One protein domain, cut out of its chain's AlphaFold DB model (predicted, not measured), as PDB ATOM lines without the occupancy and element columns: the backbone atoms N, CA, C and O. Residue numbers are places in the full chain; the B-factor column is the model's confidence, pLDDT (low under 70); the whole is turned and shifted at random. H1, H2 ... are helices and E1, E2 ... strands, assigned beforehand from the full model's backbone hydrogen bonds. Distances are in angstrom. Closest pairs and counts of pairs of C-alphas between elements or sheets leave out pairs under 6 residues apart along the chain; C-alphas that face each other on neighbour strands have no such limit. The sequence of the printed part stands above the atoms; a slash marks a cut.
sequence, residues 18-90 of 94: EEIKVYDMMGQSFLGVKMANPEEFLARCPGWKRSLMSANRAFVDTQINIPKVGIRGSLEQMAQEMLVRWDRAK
ATOM      1  N   GLU A  18     146.289 174.536 140.817       86.94
ATOM      2  CA  GLU A  18     147.557 175.051 140.293       86.94
ATOM      3  C   GLU A  18     148.716 174.122 140.667       86.94
ATOM      4  O   GLU A  18     149.555 173.809 139.827       86.94
ATOM      5  N   GLU A  19     148.740 173.642 141.913       87.75
ATOM      6  CA  GLU A  19     149.846 172.855 142.459       87.75
ATOM      7  C   GLU A  19     149.354 171.882 143.540       87.75
ATOM      8  O   GLU A  19     148.468 172.204 144.335       87.75
ATOM      9  N   ILE A  20     149.964 170.697 143.604       88.25
ATOM     10  CA  ILE A  20     149.843 169.760 144.727       88.25
ATOM     11  C   ILE A  20     151.258 169.492 145.232       88.25
ATOM     12  O   ILE A  20     152.111 169.076 144.449       88.25
ATOM     13  N   LYS A  21     151.511 169.715 146.523       88.38
ATOM     14  CA  LYS A  21     152.842 169.542 147.116       88.38
ATOM     15  C   LYS A  21     152.792 168.989 148.527       88.38
ATOM     16  O   LYS A  21     151.845 169.233 149.271       88.38
ATOM     17  N   VAL A  22     153.851 168.285 148.906       90.69
ATOM     18  CA  VAL A  22     154.140 167.965 150.305       90.69
ATOM     19  C   VAL A  22     155.085 169.030 150.847       90.69
ATOM     20  O   VAL A  22     156.035 169.407 150.163       90.69
ATOM     21  N   TYR A  23     154.819 169.542 152.044       88.50
ATOM     22  CA  TYR A  23     155.672 170.540 152.687       88.50
ATOM     23  C   TYR A  23     155.657 170.387 154.210       88.50
ATOM     24  O   TYR A  23     154.693 169.868 154.777       88.50
ATOM     25  N   ASP A  24     156.711 170.868 154.870       88.00
ATOM     26  CA  ASP A  24     156.824 170.871 156.328       88.00
ATOM     27  C   ASP A  24     156.575 172.269 156.896       88.00
ATOM     28  O   ASP A  24     157.069 173.272 156.381       88.00
ATOM     29  N   MET A  25     155.819 172.339 157.989       82.88
ATOM     30  CA  MET A  25     155.576 173.571 158.734       82.88
ATOM     31  C   MET A  25     155.425 173.259 160.223       82.88
ATOM     32  O   MET A  25     154.661 172.377 160.604       82.88
ATOM     33  N   MET A  26     156.142 173.992 161.081       84.12
ATOM     34  CA  MET A  26     156.088 173.833 162.546       84.12
ATOM     35  C   MET A  26     156.267 172.376 163.029       84.12
ATOM     36  O   MET A  26     155.579 171.924 163.940       84.12
ATOM     37  N   GLY A  27     157.178 171.623 162.403       85.81
ATOM     38  CA  GLY A  27     157.456 170.226 162.770       85.81
ATOM     39  C   GLY A  27     156.388 169.218 162.328       85.81
ATOM     40  O   GLY A  27     156.425 168.069 162.759       85.81
ATOM     41  N   GLN A  28     155.446 169.631 161.477       86.38
ATOM     42  CA  GLN A  28     154.403 168.785 160.911       86.38
ATOM     43  C   GLN A  28     154.472 168.810 159.381       86.38
ATOM     44  O   GLN A  28     154.566 169.881 158.783       86.38
ATOM     45  N   SER A  29     154.360 167.639 158.754       89.75
ATOM     46  CA  SER A  29     154.240 167.524 157.297       89.75
ATOM     47  C   SER A  29     152.785 167.644 156.856       89.75
ATOM     48  O   SER A  29     151.870 167.116 157.502       89.75
ATOM     49  N   PHE A  30     152.571 168.298 155.724       88.19
ATOM     50  CA  PHE A  30     151.261 168.566 155.153       88.19
ATOM     51  C   PHE A  30     151.219 168.180 153.680       88.19
ATOM     52  O   PHE A  30     152.201 168.326 152.956       88.19
ATOM     53  N   LEU A  31     150.044 167.747 153.233       88.56
ATOM     54  CA  LEU A  31     149.676 167.721 151.825       88.56
ATOM     55  C   LEU A  31     148.924 169.011 151.502       88.56
ATOM     56  O   LEU A  31     147.809 169.229 151.984       88.56
ATOM     57  N   GLY A  32     149.571 169.867 150.721       88.06
ATOM     58  CA  GLY A  32     149.063 171.151 150.272       88.06
ATOM     59  C   GLY A  32     148.471 171.073 148.871       88.06
ATOM     60  O   GLY A  32     149.068 170.484 147.970       88.06
ATOM     61  N   VAL A  33     147.320 171.718 148.676       86.38
ATOM     62  CA  VAL A  33     146.753 171.991 147.348       86.38
ATOM     63  C   VAL A  33     146.623 173.496 147.173       86.38
ATOM     64  O   VAL A  33     145.952 174.170 147.967       86.38
ATOM     65  N   LYS A  34     147.272 174.012 146.131       86.62
ATOM     66  CA  LYS A  34     147.148 175.391 145.679       86.62
ATOM     67  C   LYS A  34     146.094 175.466 144.583       86.62
ATOM     68  O   LYS A  34     146.127 174.696 143.623       86.62
ATOM     69  N   MET A  35     145.159 176.390 144.740       85.19
ATOM     70  CA  MET A  35     144.105 176.667 143.777       85.19
ATOM     71  C   MET A  35     144.542 177.815 142.865       85.19
ATOM     72  O   MET A  35     145.029 178.821 143.365       85.19
ATOM     73  N   ALA A  36     144.297 177.697 141.561       84.25
ATOM     74  CA  ALA A  36     144.627 178.720 140.565       84.25
ATOM     75  C   ALA A  36     143.859 180.034 140.790       84.25
ATOM     76  O   ALA A  36     144.370 181.116 140.518       84.25
ATOM     77  N   ASN A  37     142.636 179.944 141.326       83.25
ATOM     78  CA  ASN A  37     141.863 181.095 141.787       83.25
ATOM     79  C   ASN A  37     141.363 180.865 143.227       83.25
ATOM     80  O   ASN A  37     140.249 180.370 143.438       83.25
ATOM     81  N   PRO A  38     142.185 181.191 144.243       77.50
ATOM     82  CA  PRO A  38     141.837 180.995 145.647       77.50
ATOM     83  C   PRO A  38     140.550 181.710 146.058       77.50
ATOM     84  O   PRO A  38     139.775 181.175 146.845       77.50
ATOM     85  N   GLU A  39     140.302 182.910 145.534       78.75
ATOM     86  CA  GLU A  39     139.159 183.735 145.936       78.75
ATOM     87  C   GLU A  39     137.843 183.163 145.416       78.75
ATOM     88  O   GLU A  39     136.879 183.040 146.175       78.75
ATOM     89  N   GLU A  40     137.825 182.707 144.165       81.31
ATOM     90  CA  GLU A  40     136.673 182.021 143.581       81.31
ATOM     91  C   GLU A  40     136.386 180.688 144.287       81.31
ATOM     92  O   GLU A  40     135.232 180.366 144.593       81.31
ATOM     93  N   PHE A  41     137.433 179.934 144.635       78.75
ATOM     94  CA  PHE A  41     137.281 178.718 145.430       78.75
ATOM     95  C   PHE A  41     136.660 179.010 146.808       78.75
ATOM     96  O   PHE A  41     135.697 178.354 147.221       78.75
ATOM     97  N   LEU A  42     137.163 180.032 147.505       76.31
ATOM     98  CA  LEU A  42     136.691 180.437 148.833       76.31
ATOM     99  C   LEU A  42     135.288 181.057 148.817       76.31
ATOM    100  O   LEU A  42     134.549 180.933 149.803       76.31
ATOM    101  N   ALA A  43     134.886 181.705 147.723       79.81
ATOM    102  CA  ALA A  43     133.541 182.253 147.552       79.81
ATOM    103  C   ALA A  43     132.467 181.155 147.633       79.81
ATOM    104  O   ALA A  43     131.388 181.384 148.179       79.81
ATOM    105  N   ARG A  44     132.798 179.938 147.184       77.50
ATOM    106  CA  ARG A  44     131.902 178.768 147.173       77.50
ATOM    107  C   ARG A  44     131.955 177.937 148.459       77.50
ATOM    108  O   ARG A  44     131.151 177.024 148.637       77.50
ATOM    109  N   CYS A  45     132.887 178.238 149.362       72.88
ATOM    110  CA  CYS A  45     132.988 177.568 150.653       72.88
ATOM    111  C   CYS A  45     132.046 178.198 151.699       72.88
ATOM    112  O   CYS A  45     131.856 179.418 151.703       72.88
ATOM    113  N   PRO A  46     131.513 177.405 152.652       75.62
ATOM    114  CA  PRO A  46     130.837 177.925 153.839       75.62
ATOM    115  C   PRO A  46     131.699 178.948 154.594       75.62
ATOM    116  O   PRO A  46     132.915 178.777 154.700       75.62
ATOM    117  N   GLY A  47     131.074 179.977 155.175       73.06
ATOM    118  CA  GLY A  47     131.777 181.105 155.806       73.06
ATOM    119  C   GLY A  47     132.800 180.704 156.877       73.06
ATOM    120  O   GLY A  47     133.880 181.281 156.939       73.06
ATOM    121  N   TRP A  48     132.528 179.651 157.652       65.81
ATOM    122  CA  TRP A  48     133.472 179.144 158.654       65.81
ATOM    123  C   TRP A  48     134.747 178.540 158.031       65.81
ATOM    124  O   TRP A  48     135.834 178.720 158.576       65.81
ATOM    125  N   LYS A  49     134.650 177.892 156.856       68.50
ATOM    126  CA  LYS A  49     135.824 177.414 156.101       68.50
ATOM    127  C   LYS A  49     136.622 178.585 155.537       68.50
ATOM    128  O   LYS A  49     137.846 178.574 155.606       68.50
ATOM    129  N   ARG A  50     135.934 179.625 155.053       70.94
ATOM    130  CA  ARG A  50     136.571 180.857 154.569       70.94
ATOM    131  C   ARG A  50     137.404 181.531 155.658       70.94
ATOM    132  O   ARG A  50     138.535 181.922 155.381       70.94
ATOM    133  N   SER A  51     136.892 181.616 156.886       67.69
ATOM    134  CA  SER A  51     137.628 182.194 158.018       67.69
ATOM    135  C   SER A  51     138.872 181.378 158.387       67.69
ATOM    136  O   SER A  51     139.947 181.953 158.538       67.69
ATOM    137  N   LEU A  52     138.760 180.044 158.456       65.75
ATOM    138  CA  LEU A  52     139.902 179.161 158.738       65.75
ATOM    139  C   LEU A  52     140.989 179.258 157.659       65.75
ATOM    140  O   LEU A  52     142.177 179.333 157.963       65.75
ATOM    141  N   MET A  53     140.590 179.293 156.389       66.38
ATOM    142  CA  MET A  53     141.528 179.364 155.268       66.38
ATOM    143  C   MET A  53     142.150 180.759 155.111       66.38
ATOM    144  O   MET A  53     143.312 180.863 154.731       66.38
ATOM    145  N   SER A  54     141.425 181.826 155.467       65.31
ATOM    146  CA  SER A  54     141.976 183.190 155.490       65.31
ATOM    147  C   SER A  54     143.046 183.355 156.569       65.31
ATOM    148  O   SER A  54     144.065 183.990 156.314       65.31
ATOM    149  N   ALA A  55     142.867 182.727 157.737       62.44
ATOM    150  CA  ALA A  55     143.882 182.707 158.792       62.44
ATOM    151  C   ALA A  55     145.155 181.948 158.367       62.44
ATOM    152  O   ALA A  55     146.261 182.361 158.703       62.44
ATOM    153  N   ASN A  56     145.011 180.884 157.567       59.22
ATOM    154  CA  ASN A  56     146.146 180.111 157.049       59.22
ATOM    155  C   ASN A  56     146.920 180.828 155.929       59.22
ATOM    156  O   ASN A  56     148.099 180.539 155.742       59.22
ATOM    157  N   ARG A  57     146.304 181.789 155.221       61.47
ATOM    158  CA  ARG A  57     146.928 182.551 154.116       61.47
ATOM    159  C   ARG A  57     148.154 183.361 154.566       61.47
ATOM    160  O   ARG A  57     149.017 183.656 153.751       61.47
ATOM    161  N   ALA A  58     148.238 183.700 155.855       57.38
ATOM    162  CA  ALA A  58     149.395 184.377 156.444       57.38
ATOM    163  C   ALA A  58     150.600 183.442 156.680       57.38
ATOM    164  O   ALA A  58     151.711 183.925 156.876       57.38
ATOM    165  N   PHE A  59     150.386 182.123 156.667       54.31
ATOM    166  CA  PHE A  59     151.396 181.121 157.020       54.31
ATOM    167  C   PHE A  59     151.723 180.155 155.874       54.31
ATOM    168  O   PHE A  59     152.791 179.549 155.890       54.31
ATOM    169  N   VAL A  60     150.831 179.997 154.886       60.78
ATOM    170  CA  VAL A  60     150.998 179.022 153.800       60.78
ATOM    171  C   VAL A  60     150.376 179.502 152.486       60.78
ATOM    172  O   VAL A  60     149.267 180.031 152.468       60.78
ATOM    173  N   ASP A  61     151.067 179.240 151.373       68.19
ATOM    174  CA  ASP A  61     150.621 179.547 150.000       68.19
ATOM    175  C   ASP A  61     149.537 178.573 149.470       68.19
ATOM    176  O   ASP A  61     149.012 178.718 148.368       68.19
ATOM    177  N   THR A  62     149.169 177.557 150.254       67.62
ATOM    178  CA  THR A  62     148.204 176.513 149.879       67.62
ATOM    179  C   THR A  62     146.874 176.698 150.602       67.62
ATOM    180  O   THR A  62     146.816 176.916 151.814       67.62
ATOM    181  N   GLN A  63     145.774 176.600 149.853       75.06
ATOM    182  CA  GLN A  63     144.425 176.822 150.374       75.06
ATOM    183  C   GLN A  63     143.932 175.595 151.145       75.06
ATOM    184  O   GLN A  63     143.342 175.731 152.217       75.06
ATOM    185  N   ILE A  64     144.199 174.391 150.637       77.25
ATOM    186  CA  ILE A  64     143.860 173.142 151.323       77.25
ATOM    187  C   ILE A  64     145.134 172.575 151.934       77.25
ATOM    188  O   ILE A  64     146.099 172.344 151.212       77.25
ATOM    189  N   ASN A  65     145.116 172.334 153.246       82.50
ATOM    190  CA  ASN A  65     146.247 171.794 153.995       82.50
ATOM    191  C   ASN A  65     145.783 170.598 154.817       82.50
ATOM    192  O   ASN A  65     145.000 170.740 155.760       82.50
ATOM    193  N   ILE A  66     146.260 169.411 154.454       83.31
ATOM    194  CA  ILE A  66     145.921 168.172 155.151       83.31
ATOM    195  C   ILE A  66     147.146 167.739 155.956       83.31
ATOM    196  O   ILE A  66     148.148 167.347 155.358       83.31
ATOM    197  N   PRO A  67     147.110 167.814 157.298       83.81
ATOM    198  CA  PRO A  67     148.242 167.396 158.111       83.81
ATOM    199  C   PRO A  67     148.415 165.875 158.041       83.81
ATOM    200  O   PRO A  67     147.424 165.141 158.026       83.81
ATOM    201  N   LYS A  68     149.664 165.393 158.085       83.19
ATOM    202  CA  LYS A  68     149.999 163.956 158.062       83.19
ATOM    203  C   LYS A  68     149.219 163.144 159.095       83.19
ATOM    204  O   LYS A  68     148.777 162.045 158.795       83.19
ATOM    205  N   VAL A  69     148.986 163.693 160.289       82.88
ATOM    206  CA  VAL A  69     148.205 163.020 161.349       82.88
ATOM    207  C   VAL A  69     146.749 162.734 160.959       82.88
ATOM    208  O   VAL A  69     146.127 161.846 161.530       82.88
ATOM    209  N   GLY A  70     146.197 163.469 159.988       78.38
ATOM    210  CA  GLY A  70     144.867 163.227 159.426       78.38
ATOM    211  C   GLY A  70     144.856 162.214 158.276       78.38
ATOM    212  O   GLY A  70     143.786 161.906 157.753       78.38
ATOM    213  N   ILE A  71     146.022 161.704 157.871       78.94
ATOM    214  CA  ILE A  71     146.201 160.796 156.741       78.94
ATOM    215  C   ILE A  71     146.619 159.425 157.266       78.94
ATOM    216  O   ILE A  71     147.576 159.279 158.022       78.94
ATOM    217  N   ARG A  72     145.894 158.385 156.846       79.44
ATOM    218  CA  ARG A  72     146.315 157.001 157.080       79.44
ATOM    219  C   ARG A  72     147.320 156.612 155.996       79.44
ATOM    220  O   ARG A  72     146.957 156.606 154.825       79.44
ATOM    221  N   GLY A  73     148.541 156.254 156.390       82.00
ATOM    222  CA  GLY A  73     149.585 155.788 155.470       82.00
ATOM    223  C   GLY A  73     150.612 156.861 155.096       82.00
ATOM    224  O   GLY A  73     150.853 157.795 155.862       82.00
ATOM    225  N   SER A  74     151.262 156.687 153.941       88.19
ATOM    226  CA  SER A  74     152.290 157.611 153.446       88.19
ATOM    227  C   SER A  74     151.659 158.849 152.814       88.19
ATOM    228  O   SER A  74     150.745 158.770 151.988       88.19
ATOM    229  N   LEU A  75     152.191 160.004 153.203       85.38
ATOM    230  CA  LEU A  75     151.792 161.304 152.680       85.38
ATOM    231  C   LEU A  75     152.146 161.425 151.191       85.38
ATOM    232  O   LEU A  75     151.377 161.960 150.400       85.38
ATOM    233  N   GLU A  76     153.287 160.858 150.817       87.69
ATOM    234  CA  GLU A  76     153.846 160.832 149.471       87.69
ATOM    235  C   GLU A  76     152.994 159.969 148.536       87.69
ATOM    236  O   GLU A  76     152.698 160.377 147.416       87.69
ATOM    237  N   GLN A  77     152.529 158.807 149.009       86.81
ATOM    238  CA  GLN A  77     151.602 157.961 148.253       86.81
ATOM    239  C   GLN A  77     150.284 158.690 147.980       86.81
ATOM    240  O   GLN A  77     149.811 158.708 146.845       86.81
ATOM    241  N   MET A  78     149.726 159.360 148.993       85.88
ATOM    242  CA  MET A  78     148.508 160.150 148.819       85.88
ATOM    243  C   MET A  78     148.719 161.322 147.848       85.88
ATOM    244  O   MET A  78     147.870 161.565 146.989       85.88
ATOM    245  N   ALA A  79     149.854 162.018 147.944       87.81
ATOM    246  CA  ALA A  79     150.213 163.088 147.019       87.81
ATOM    247  C   ALA A  79     150.298 162.571 145.576       87.81
ATOM    248  O   ALA A  79     149.712 163.166 144.671       87.81
ATOM    249  N   GLN A  80     150.949 161.424 145.371       88.44
ATOM    250  CA  GLN A  80     151.081 160.799 144.059       88.44
ATOM    251  C   GLN A  80     149.722 160.403 143.473       88.44
ATOM    252  O   GLN A  80     149.452 160.662 142.301       88.44
ATOM    253  N   GLU A  81     148.830 159.822 144.278       86.25
ATOM    254  CA  GLU A  81     147.471 159.505 143.836       86.25
ATOM    255  C   GLU A  81     146.692 160.757 143.416       86.25
ATOM    256  O   GLU A  81     145.969 160.733 142.414       86.25
ATOM    257  N   MET A  82     146.831 161.855 144.162       85.06
ATOM    258  CA  MET A  82     146.178 163.118 143.825       85.06
ATOM    259  C   MET A  82     146.744 163.732 142.545       85.06
ATOM    260  O   MET A  82     145.959 164.165 141.702       85.06
ATOM    261  N   LEU A  83     148.066 163.704 142.358       86.75
ATOM    262  CA  LEU A  83     148.728 164.154 141.130       86.75
ATOM    263  C   LEU A  83     148.240 163.367 139.908       86.75
ATOM    264  O   LEU A  83     147.844 163.969 138.915       86.75
ATOM    265  N   VAL A  84     148.172 162.034 139.996       86.06
ATOM    266  CA  VAL A  84     147.668 161.184 138.900       86.06
ATOM    267  C   VAL A  84     146.206 161.500 138.568       86.06
ATOM    268  O   VAL A  84     145.825 161.550 137.398       86.06
ATOM    269  N   ARG A  85     145.356 161.717 139.579       83.44
ATOM    270  CA  ARG A  85     143.946 162.091 139.359       83.44
ATOM    271  C   ARG A  85     143.817 163.474 138.727       83.44
ATOM    272  O   ARG A  85     142.964 163.661 137.862       83.44
ATOM    273  N   TRP A  86     144.646 164.419 139.158       82.25
ATOM    274  CA  TRP A  86     144.682 165.774 138.624       82.25
ATOM    275  C   TRP A  86     145.116 165.796 137.156       82.25
ATOM    276  O   TRP A  86     144.421 166.381 136.329       82.25
ATOM    277  N   ASP A  87     146.191 165.087 136.817       82.12
ATOM    278  CA  ASP A  87     146.707 164.981 135.450       82.12
ATOM    279  C   ASP A  87     145.679 164.374 134.476       82.12
ATOM    280  O   ASP A  87     145.393 164.924 133.407       82.12
ATOM    281  N   ARG A  88     144.995 163.306 134.906       80.38
ATOM    282  CA  ARG A  88     143.877 162.714 134.151       80.38
ATOM    283  C   ARG A  88     142.724 163.695 133.950       80.38
ATOM    284  O   ARG A  88     142.136 163.730 132.872       80.38
ATOM    285  N   ALA A  89     142.394 164.487 134.969       73.50
ATOM    286  CA  ALA A  89     141.327 165.480 134.885       73.50
ATOM    287  C   ALA A  89     141.668 166.641 133.936       73.50
ATOM    288  O   ALA A  89     140.747 167.190 133.333       73.50
ATOM    289  N   LYS A  90     142.954 166.991 133.776       71.25
ATOM    290  CA  LYS A  90     143.410 167.940 132.745       71.25
ATOM    291  C   LYS A  90     143.299 167.342 131.346       71.25
ATOM    292  O   LYS A  90     142.762 167.981 130.451       71.25
TER     293      LYS A  90
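This is residues 18 to 90 of the 94 residues of an uncharacterized protein of Paenibacillus sp. cl6col (UniProt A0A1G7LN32). A small, twisted sheet has the long helix H3 along one face; away from H3, two short helices, H1 and H2, sit side by side off the sheet. The 73 printed residues run E1 E2 H1 H2 E3 H3, mixed helices and strands; the antiparallel sheet has the order E1 E2 E3. The whole is compact, radius of gyration of the C-alphas 12.7 A, spanning 33 by 31 by 18 A.

E1, residues 18 to 25, begins at C-alpha (147.557, 175.051, 140.293) and bends by 64 degrees at residue 22. E2 is residues 28 to 35, 21.5 A; E3, 64 to 67; H1, 38 to 43; H2, 47 to 56. H3, 75 to 90, 22.6 A, ends at C-alpha (143.410, 167.940, 132.745).

E1 and E2 form a hairpin, N 23 to O 30 3.0 A. E2 and E3 are antiparallel, N 31 to O 66 2.9 A. H3 is on the sheet, height over the sheet 9.8 A, along the strands; its closest C-alphas to E1 are Leu 83 and Ile 20, 6.8 A. H1 and H2 touch only at the corner, only just, with 3 pairs of C-alphas within 8 A; the closest are Leu 42 and Arg 50, 5.8 A. Both are apart from H3. In H1, H2 and H3 every O i to N i+4 pair is within hydrogen-bond range.

The C-alphas farthest apart, Gly 27 and Lys 90, are 33.2 A apart. The printed part has no cut and no long link. pLDDT is under 70 at residues 48 to 49 and 51 to 62.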